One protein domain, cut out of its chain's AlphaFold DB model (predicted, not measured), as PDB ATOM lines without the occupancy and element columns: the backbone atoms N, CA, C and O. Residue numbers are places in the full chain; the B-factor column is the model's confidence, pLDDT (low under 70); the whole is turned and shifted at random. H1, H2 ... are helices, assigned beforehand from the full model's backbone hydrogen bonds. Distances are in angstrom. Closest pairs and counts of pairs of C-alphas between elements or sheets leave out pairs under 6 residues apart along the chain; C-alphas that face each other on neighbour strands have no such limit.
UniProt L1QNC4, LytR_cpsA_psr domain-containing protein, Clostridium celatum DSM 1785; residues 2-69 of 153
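AT A GLANCE: This is residues 2 to 69 of the 153 residues of the protein "LytR_cpsA_psr domain-containing protein" of Clostridium celatum DSM 1785 (UniProt L1QNC4). Three helices make a layered row with short H2 in the middle: H1 crosses one side of it, and long H3 folds back along the other, residues 59 to 68 sticking out beyond it. Between H1 and H2 a long loop swings outward, residues 24 to 29 standing free. The printed part has 68 residues, all helix in class, in the order H1, H2, H3; it is compact, with radius of gyration of the C-alphas 12.5 A and spans of 33 by 29 by 22 A.

IN THESE COORDINATES: H1, residues 2 to 15, begins at C-alpha 2 (208.307, 168.561, 224.230) and measures 20.1 A. H2, residues 32 to 40, measures 12.3 A. H3, residues 47 to 68, measures 32.6 A and ends at C-alpha 68 (234.201, 163.262, 243.752).

HOW THE PARTS SIT: H1 and H2 touch, closest at the C-alphas of Tyr 7 and Ala 37, 4.9 A, at a steep tilt of 54 degrees, opposite ways. H2 and H3 form a helical hairpin, opposite ways at a shallow tilt of 33 degrees, only just short of steep; H3 touches H2 with residues 51 to 58 alone, closest at the C-alphas of Cys 39 and Gln 55, 5.2 A. H1 and H3 are apart. In H1, H2 and H3 every O i to N i+4 pair is within hydrogen-bond range.

THE WHOLE: The C-alphas farthest apart, of Ser 45 and Val 69, are 35.5 A apart. The printed part has no cut; the link H1 to H2 is long, and no printed residue is under 70 in pLDDT.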
ATOM      1  N   GLU A   2     208.212 167.885 225.532       85.38
ATOM      2  CA  GLU A   2     208.307 168.561 224.230       85.38
ATOM      3  C   GLU A   2     209.481 169.552 224.131       85.38
ATOM      4  O   GLU A   2     210.317 169.410 223.245       85.38
ATOM      5  N   PHE A   3     209.623 170.482 225.086       91.00
ATOM      6  CA  PHE A   3     210.697 171.486 225.044       91.00
ATOM      7  C   PHE A   3     212.106 170.883 225.077       91.00
ATOM      8  O   PHE A   3     212.939 171.239 224.248       91.00
ATOM      9  N   ILE A   4     212.383 169.961 226.009       94.38
ATOM     10  CA  ILE A   4     213.720 169.359 226.132       94.38
ATOM     11  C   ILE A   4     214.089 168.569 224.871       94.38
ATOM     12  O   ILE A   4     215.182 168.752 224.343       94.38
ATOM     13  N   ASN A   5     213.166 167.768 224.331       96.25
ATOM     14  CA  ASN A   5     213.430 166.970 223.133       96.25
ATOM     15  C   ASN A   5     213.532 167.834 221.871       96.25
ATOM     16  O   ASN A   5     214.315 167.504 220.980       96.25
ATOM     17  N   GLY A   6     212.818 168.963 221.820       96.19
ATOM     18  CA  GLY A   6     213.003 169.983 220.789       96.19
ATOM     19  C   GLY A   6     214.427 170.546 220.788       96.19
ATOM     20  O   GLY A   6     215.088 170.537 219.752       96.19
ATOM     21  N   TYR A   7     214.943 170.954 221.954       96.81
ATOM     22  CA  TYR A   7     216.321 171.448 222.067       96.81
ATOM     23  C   TYR A   7     217.380 170.364 221.824       96.81
ATOM     24  O   TYR A   7     218.407 170.662 221.222       96.81
ATOM     25  N   ILE A   8     217.148 169.114 222.244       97.81
ATOM     26  CA  ILE A   8     218.046 167.990 221.922       97.81
ATOM     27  C   ILE A   8     218.137 167.808 220.402       97.81
ATOM     28  O   ILE A   8     219.235 167.681 219.866       97.81
ATOM     29  N   GLY A   9     216.998 167.826 219.702       97.50
ATOM     30  CA  GLY A   9     216.953 167.723 218.242       97.50
ATOM     31  C   GLY A   9     217.695 168.863 217.539       97.50
ATOM     32  O   GLY A   9     218.500 168.605 216.647       97.50
ATOM     33  N   ASP A  10     217.472 170.104 217.980       97.06
ATOM     34  CA  ASP A  10     218.158 171.304 217.475       97.06
ATOM     35  C   ASP A  10     219.684 171.213 217.633       97.06
ATOM     36  O   ASP A  10     220.436 171.427 216.680       97.06
ATOM     37  N   LEU A  11     220.152 170.827 218.825       97.56
ATOM     38  CA  LEU A  11     221.578 170.677 219.120       97.56
ATOM     39  C   LEU A  11     222.216 169.535 218.323       97.56
ATOM     40  O   LEU A  11     223.305 169.706 217.782       97.56
ATOM     41  N   ASN A  12     221.533 168.393 218.210       98.00
ATOM     42  CA  ASN A  12     222.001 167.266 217.402       98.00
ATOM     43  C   ASN A  12     222.165 167.657 215.930       98.00
ATOM     44  O   ASN A  12     223.189 167.348 215.325       98.00
ATOM     45  N   ASN A  13     221.188 168.375 215.368       97.69
ATOM     46  CA  ASN A  13     221.251 168.865 213.994       97.69
ATOM     47  C   ASN A  13     222.411 169.856 213.810       97.69
ATOM     48  O   ASN A  13     223.253 169.671 212.936       97.69
ATOM     49  N   THR A  14     222.505 170.853 214.695       97.06
ATOM     50  CA  THR A  14     223.536 171.900 214.630       97.06
ATOM     51  C   THR A  14     224.952 171.329 214.712       97.06
ATOM     52  O   THR A  14     225.836 171.763 213.977       97.06
ATOM     53  N   ASN A  15     225.170 170.344 215.585       95.75
ATOM     54  CA  ASN A  15     226.501 169.796 215.845       95.75
ATOM     55  C   ASN A  15     226.837 168.564 214.988       95.75
ATOM     56  O   ASN A  15     227.960 168.070 215.055       95.75
ATOM     57  N   GLY A  16     225.881 168.028 214.220       96.44
ATOM     58  CA  GLY A  16     226.044 166.745 213.527       96.44
ATOM     59  C   GLY A  16     226.225 165.561 214.489       96.44
ATOM     60  O   GLY A  16     226.925 164.602 214.169       96.44
ATOM     61  N   THR A  17     225.631 165.640 215.682       96.44
ATOM     62  CA  THR A  17     225.749 164.636 216.752       96.44
ATOM     63  C   THR A  17     224.439 163.884 216.970       96.44
ATOM     64  O   THR A  17     223.394 164.239 216.430       96.44
ATOM     65  N   TYR A  18     224.480 162.848 217.810       97.19
ATOM     66  CA  TYR A  18     223.288 162.142 218.270       97.19
ATOM     67  C   TYR A  18     223.256 162.071 219.796       97.19
ATOM     68  O   TYR A  18     224.269 161.851 220.460       97.19
ATOM     69  N   SER A  19     222.074 162.267 220.363       97.50
ATOM     70  CA  SER A  19     221.772 162.102 221.781       97.50
ATOM     71  C   SER A  19     220.315 161.713 221.910       97.50
ATOM     72  O   SER A  19     219.462 162.291 221.233       97.50
ATOM     73  N   GLU A  20     220.050 160.725 222.756       96.56
ATOM     74  CA  GLU A  20     218.714 160.167 222.927       96.56
ATOM     75  C   GLU A  20     217.754 161.177 223.559       96.56
ATOM     76  O   GLU A  20     218.143 162.062 224.329       96.56
ATOM     77  N   GLN A  21     216.477 161.037 223.216       96.88
ATOM     78  CA  GLN A  21     215.402 161.833 223.792       96.88
ATOM     79  C   GLN A  21     215.088 161.382 225.220       96.88
ATOM     80  O   GLN A  21     215.200 160.205 225.550       96.88
ATOM     81  N   ILE A  22     214.621 162.317 226.049       95.88
ATOM     82  CA  ILE A  22     214.103 162.022 227.387       95.88
ATOM     83  C   ILE A  22     212.600 161.758 227.275       95.88
ATOM     84  O   ILE A  22     211.834 162.623 226.838       95.88
ATOM     85  N   THR A  23     212.172 160.552 227.641       94.44
ATOM     86  CA  THR A  23     210.799 160.070 227.419       94.44
ATOM     87  C   THR A  23     209.907 160.178 228.652       94.44
ATOM     88  O   THR A  23     208.692 160.306 228.507       94.44
ATOM     89  N   GLU A  24     210.487 160.208 229.852       94.75
ATOM     90  CA  GLU A  24     209.754 160.215 231.119       94.75
ATOM     91  C   GLU A  24     210.337 161.213 232.135       94.75
ATOM     92  O   GLU A  24     211.538 161.497 232.113       94.75
ATOM     93  N   PRO A  25     209.507 161.794 233.022       92.94
ATOM     94  CA  PRO A  25     210.006 162.607 234.126       92.94
ATOM     95  C   PRO A  25     210.760 161.736 235.139       92.94
ATOM     96  O   PRO A  25     210.378 160.597 235.386       92.94
ATOM     97  N   GLY A  26     211.800 162.283 235.770       94.00
ATOM     98  CA  GLY A  26     212.559 161.568 236.794       94.00
ATOM     99  C   GLY A  26     214.014 162.009 236.872       94.00
ATOM    100  O   GLY A  26     214.403 163.026 236.297       94.00
ATOM    101  N   ILE A  27     214.805 161.225 237.603       95.06
ATOM    102  CA  ILE A  27     216.252 161.400 237.700       95.06
ATOM    103  C   ILE A  27     216.891 160.723 236.491       95.06
ATOM    104  O   ILE A  27     216.707 159.526 236.281       95.06
ATOM    105  N   HIS A  28     217.671 161.487 235.735       95.19
ATOM    106  CA  HIS A  28     218.374 161.010 234.549       95.19
ATOM    107  C   HIS A  28     219.862 161.314 234.668       95.19
ATOM    108  O   HIS A  28     220.243 162.417 235.062       95.19
ATOM    109  N   HIS A  29     220.709 160.360 234.280       96.06
ATOM    110  CA  HIS A  29     222.098 160.674 233.967       96.06
ATOM    111  C   HIS A  29     222.155 161.189 232.533       96.06
ATOM    112  O   HIS A  29     221.804 160.467 231.603       96.06
ATOM    113  N   VAL A  30     222.572 162.439 232.363       96.94
ATOM    114  CA  VAL A  30     222.500 163.137 231.079       96.94
ATOM    115  C   VAL A  30     223.882 163.407 230.502       96.94
ATOM    116  O   VAL A  30     224.849 163.632 231.231       96.94
ATOM    117  N   ASN A  31     223.972 163.410 229.175       97.06
ATOM    118  CA  ASN A  31     225.173 163.834 228.459       97.06
ATOM    119  C   ASN A  31     225.200 165.361 228.231       97.06
ATOM    120  O   ASN A  31     224.264 166.077 228.595       97.06
ATOM    121  N   GLY A  32     226.264 165.868 227.597       96.25
ATOM    122  CA  GLY A  32     226.431 167.304 227.331       96.25
ATOM    123  C   GLY A  32     225.295 167.922 226.506       96.25
ATOM    124  O   GLY A  32     224.810 168.999 226.849       96.25
ATOM    125  N   THR A  33     224.810 167.228 225.473       97.94
ATOM    126  CA  THR A  33     223.688 167.693 224.637       97.94
ATOM    127  C   THR A  33     222.400 167.810 225.444       97.94
ATOM    128  O   THR A  33     221.701 168.818 225.363       97.94
ATOM    129  N   GLN A  34     222.085 166.798 226.250       97.94
ATOM    130  CA  GLN A  34     220.887 166.773 227.089       97.94
ATOM    131  C   GLN A  34     220.958 167.817 228.216       97.94
ATOM    132  O   GLN A  34     219.975 168.518 228.455       97.94
ATOM    133  N   ALA A  35     222.119 167.983 228.860       97.88
ATOM    134  CA  ALA A  35     222.337 169.020 229.870       97.88
ATOM    135  C   ALA A  35     222.203 170.431 229.273       97.88
ATOM    136  O   ALA A  35     221.513 171.287 229.827       97.88
ATOM    137  N   MET A  36     222.789 170.669 228.095       97.12
ATOM    138  CA  MET A  36     222.651 171.945 227.390       97.12
ATOM    139  C   MET A  36     221.202 172.202 226.963       97.12
ATOM    140  O   MET A  36     220.705 173.319 227.116       97.12
ATOM    141  N   ALA A  37     220.500 171.179 226.469       97.19
ATOM    142  CA  ALA A  37     219.082 171.275 226.143       97.19
ATOM    143  C   ALA A  37     218.246 171.655 227.370       97.19
ATOM    144  O   ALA A  37     217.411 172.553 227.277       97.19
ATOM    145  N   TYR A  38     218.510 171.040 228.526       96.75
ATOM    146  CA  TYR A  38     217.855 171.361 229.794       96.75
ATOM    147  C   TYR A  38     218.062 172.830 230.206       96.75
ATOM    148  O   TYR A  38     217.096 173.518 230.541       96.75
ATOM    149  N   CYS A  39     219.288 173.348 230.080       96.94
ATOM    150  CA  CYS A  39     219.626 174.750 230.358       96.94
ATOM    151  C   CYS A  39     219.008 175.765 229.380       96.94
ATOM    152  O   CYS A  39     218.931 176.952 229.702       96.94
ATOM    153  N   ARG A  40     218.596 175.342 228.175       95.81
ATOM    154  CA  ARG A  40     217.998 176.226 227.155       95.81
ATOM    155  C   ARG A  40     216.482 176.382 227.300       95.81
ATOM    156  O   ARG A  40     215.916 177.277 226.672       95.81
ATOM    157  N   ILE A  41     215.828 175.573 228.138       94.19
ATOM    158  CA  ILE A  41     214.375 175.625 228.346       94.19
ATOM    159  C   ILE A  41     213.972 176.957 228.979       94.19
ATOM    160  O   ILE A  41     214.299 177.226 230.135       94.19
ATOM    161  N   ARG A  42     213.213 177.750 228.215       89.25
ATOM    162  CA  ARG A  42     212.674 179.050 228.632       89.25
ATOM    163  C   ARG A  42     211.148 179.062 228.708       89.25
ATOM    164  O   ARG A  42     210.596 179.349 229.757       89.25
ATOM    165  N   TYR A  43     210.463 178.690 227.626       84.38
ATOM    166  CA  TYR A  43     209.020 178.924 227.421       84.38
ATOM    167  C   TYR A  43     208.071 178.002 228.217       84.38
ATOM    168  O   TYR A  43     206.973 177.678 227.770       84.38
ATOM    169  N   THR A  44     208.496 177.559 229.398       81.94
ATOM    170  CA  THR A  44     207.656 176.864 230.382       81.94
ATOM    171  C   THR A  44     207.086 177.861 231.391       81.94
ATOM    172  O   THR A  44     207.516 179.012 231.446       81.94
ATOM    173  N   SER A  45     206.175 177.417 232.260       80.50
ATOM    174  CA  SER A  45     205.788 178.196 233.444       80.50
ATOM    175  C   SER A  45     207.032 178.657 234.219       80.50
ATOM    176  O   SER A  45     207.887 177.829 234.544       80.50
ATOM    177  N   GLY A  46     207.126 179.958 234.499       80.00
ATOM    178  CA  GLY A  46     208.262 180.574 235.193       80.00
ATOM    179  C   GLY A  46     209.394 181.098 234.299       80.00
ATOM    180  O   GLY A  46     210.399 181.536 234.847       80.00
ATOM    181  N   ASP A  47     209.244 181.063 232.967       85.69
ATOM    182  CA  ASP A  47     210.094 181.753 231.974       85.69
ATOM    183  C   ASP A  47     211.612 181.678 232.280       85.69
ATOM    184  O   ASP A  47     212.163 180.597 232.527       85.69
ATOM    185  N   ASP A  48     212.301 182.820 232.280       90.19
ATOM    186  CA  ASP A  48     213.744 182.910 232.474       90.19
ATOM    187  C   ASP A  48     214.171 182.605 233.915       90.19
ATOM    188  O   ASP A  48     215.247 182.058 234.159       90.19
ATOM    189  N   TYR A  49     213.289 182.855 234.881       90.06
ATOM    190  CA  TYR A  49     213.530 182.544 236.285       90.06
ATOM    191  C   TYR A  49     213.744 181.043 236.500       90.06
ATOM    192  O   TYR A  49     214.696 180.634 237.169       90.06
ATOM    193  N   LYS A  50     212.917 180.207 235.860       92.44
ATOM    194  CA  LYS A  50     213.117 178.753 235.856       92.44
ATOM    195  C   LYS A  50     214.284 178.323 234.978       92.44
ATOM    196  O   LYS A  50     214.902 177.302 235.264       92.44
ATOM    197  N   ARG A  51     214.631 179.075 233.931       94.25
ATOM    198  CA  ARG A  51     215.835 178.795 233.137       94.25
ATOM    199  C   ARG A  51     217.105 178.956 233.969       94.25
ATOM    200  O   ARG A  51     217.927 178.042 233.981       94.25
ATOM    201  N   THR A  52     217.246 180.059 234.702       94.62
ATOM    202  CA  THR A  52     218.423 180.270 235.554       94.62
ATOM    203  C   THR A  52     218.477 179.277 236.722       94.62
ATOM    204  O   THR A  52     219.552 178.783 237.043       94.62
ATOM    205  N   GLU A  53     217.332 178.858 237.278       93.94
ATOM    206  CA  GLU A  53     217.272 177.762 238.264       93.94
ATOM    207  C   GLU A  53     217.856 176.455 237.705       93.94
ATOM    208  O   GLU A  53     218.718 175.845 238.333       93.94
ATOM    209  N   ARG A  54     217.477 176.057 236.481       95.44
ATOM    210  CA  ARG A  54     218.032 174.862 235.814       95.44
ATOM    211  C   ARG A  54     219.530 174.978 235.539       95.44
ATOM    212  O   ARG A  54     220.248 173.988 235.651       95.44
ATOM    213  N   GLN A  55     220.003 176.167 235.175       96.81
ATOM    214  CA  GLN A  55     221.430 176.415 234.958       96.81
ATOM    215  C   GLN A  55     222.222 176.256 236.257       96.81
ATOM    216  O   GLN A  55     223.258 175.592 236.259       96.81
ATOM    217  N   ARG A  56     221.717 176.804 237.370       95.62
ATOM    218  CA  ARG A  56     222.350 176.634 238.679       95.62
ATOM    219  C   ARG A  56     222.311 175.189 239.169       95.62
ATOM    220  O   ARG A  56     223.300 174.727 239.732       95.62
ATOM    221  N   GLU A  57     221.236 174.454 238.891       95.12
ATOM    222  CA  GLU A  57     221.163 173.012 239.152       95.12
ATOM    223  C   GLU A  57     222.276 172.265 238.402       95.12
ATOM    224  O   GLU A  57     223.049 171.531 239.010       95.12
ATOM    225  N   VAL A  58     222.441 172.509 237.095       96.94
ATOM    226  CA  VAL A  58     223.510 171.871 236.306       96.94
ATOM    227  C   VAL A  58     224.900 172.223 236.842       96.94
ATOM    228  O   VAL A  58     225.729 171.326 236.989       96.94
ATOM    229  N   LEU A  59     225.163 173.488 237.182       95.69
ATOM    230  CA  LEU A  59     226.441 173.902 237.778       95.69
ATOM    231  C   LEU A  59     226.687 173.240 239.142       95.69
ATOM    232  O   LEU A  59     227.809 172.822 239.423       95.69
ATOM    233  N   SER A  60     225.641 173.080 239.952       94.75
ATOM    234  CA  SER A  60     225.710 172.406 241.254       94.75
ATOM    235  C   SER A  60     226.023 170.915 241.106       94.75
ATOM    236  O   SER A  60     226.873 170.381 241.815       94.75
ATOM    237  N   GLN A  61     225.402 170.241 240.133       95.38
ATOM    238  CA  GLN A  61     225.702 168.839 239.832       95.38
ATOM    239  C   GLN A  61     227.117 168.658 239.263       95.38
ATOM    240  O   GLN A  61     227.799 167.688 239.599       95.38
ATOM    241  N   LEU A  62     227.596 169.600 238.442       94.62
ATOM    242  CA  LEU A  62     228.984 169.610 237.971       94.62
ATOM    243  C   LEU A  62     229.971 169.797 239.128       94.62
ATOM    244  O   LEU A  62     230.958 169.066 239.191       94.62
ATOM    245  N   PHE A  63     229.693 170.715 240.057       93.75
ATOM    246  CA  PHE A  63     230.499 170.902 241.262       93.75
ATOM    247  C   PHE A  63     230.584 169.615 242.086       93.75
ATOM    248  O   PHE A  63     231.685 169.137 242.358       93.75
ATOM    249  N   ASN A  64     229.440 169.001 242.401       92.69
ATOM    250  CA  ASN A  64     229.392 167.744 243.150       92.69
ATOM    251  C   ASN A  64     230.216 166.648 242.463       92.69
ATOM    252  O   ASN A  64     231.017 165.977 243.112       92.69
ATOM    253  N   LYS A  65     230.094 166.519 241.136       93.56
ATOM    254  CA  LYS A  65     230.858 165.541 240.355       93.56
ATOM    255  C   LYS A  65     232.365 165.809 240.393       93.56
ATOM    256  O   LYS A  65     233.136 164.866 240.522       93.56
ATOM    257  N   ILE A  66     232.802 167.066 240.298       92.81
ATOM    258  CA  ILE A  66     234.229 167.432 240.372       92.81
ATOM    259  C   ILE A  66     234.800 167.149 241.769       92.81
ATOM    260  O   ILE A  66     235.932 166.672 241.878       92.81
ATOM    261  N   MET A  67     234.021 167.381 242.827       91.75
ATOM    262  CA  MET A  67     234.426 167.096 244.210       91.75
ATOM    263  C   MET A  67     234.616 165.595 244.489       91.75
ATOM    264  O   MET A  67     235.313 165.230 245.433       91.75
ATOM    265  N   GLU A  68     234.017 164.720 243.679       92.19
ATOM    266  CA  GLU A  68     234.201 163.262 243.752       92.19
ATOM    267  C   GLU A  68     235.381 162.754 242.905       92.19
ATOM    268  O   GLU A  68     235.847 161.628 243.096       92.19
ATOM    269  N   VAL A  69     235.884 163.567 241.971       92.94
ATOM    270  CA  VAL A  69     237.030 163.217 241.123       92.94
ATOM    271  C   VAL A  69     238.331 163.317 241.935       92.94
ATOM    272  O   VAL A  69     238.510 164.275 242.689       92.94
TER     273      VAL A  69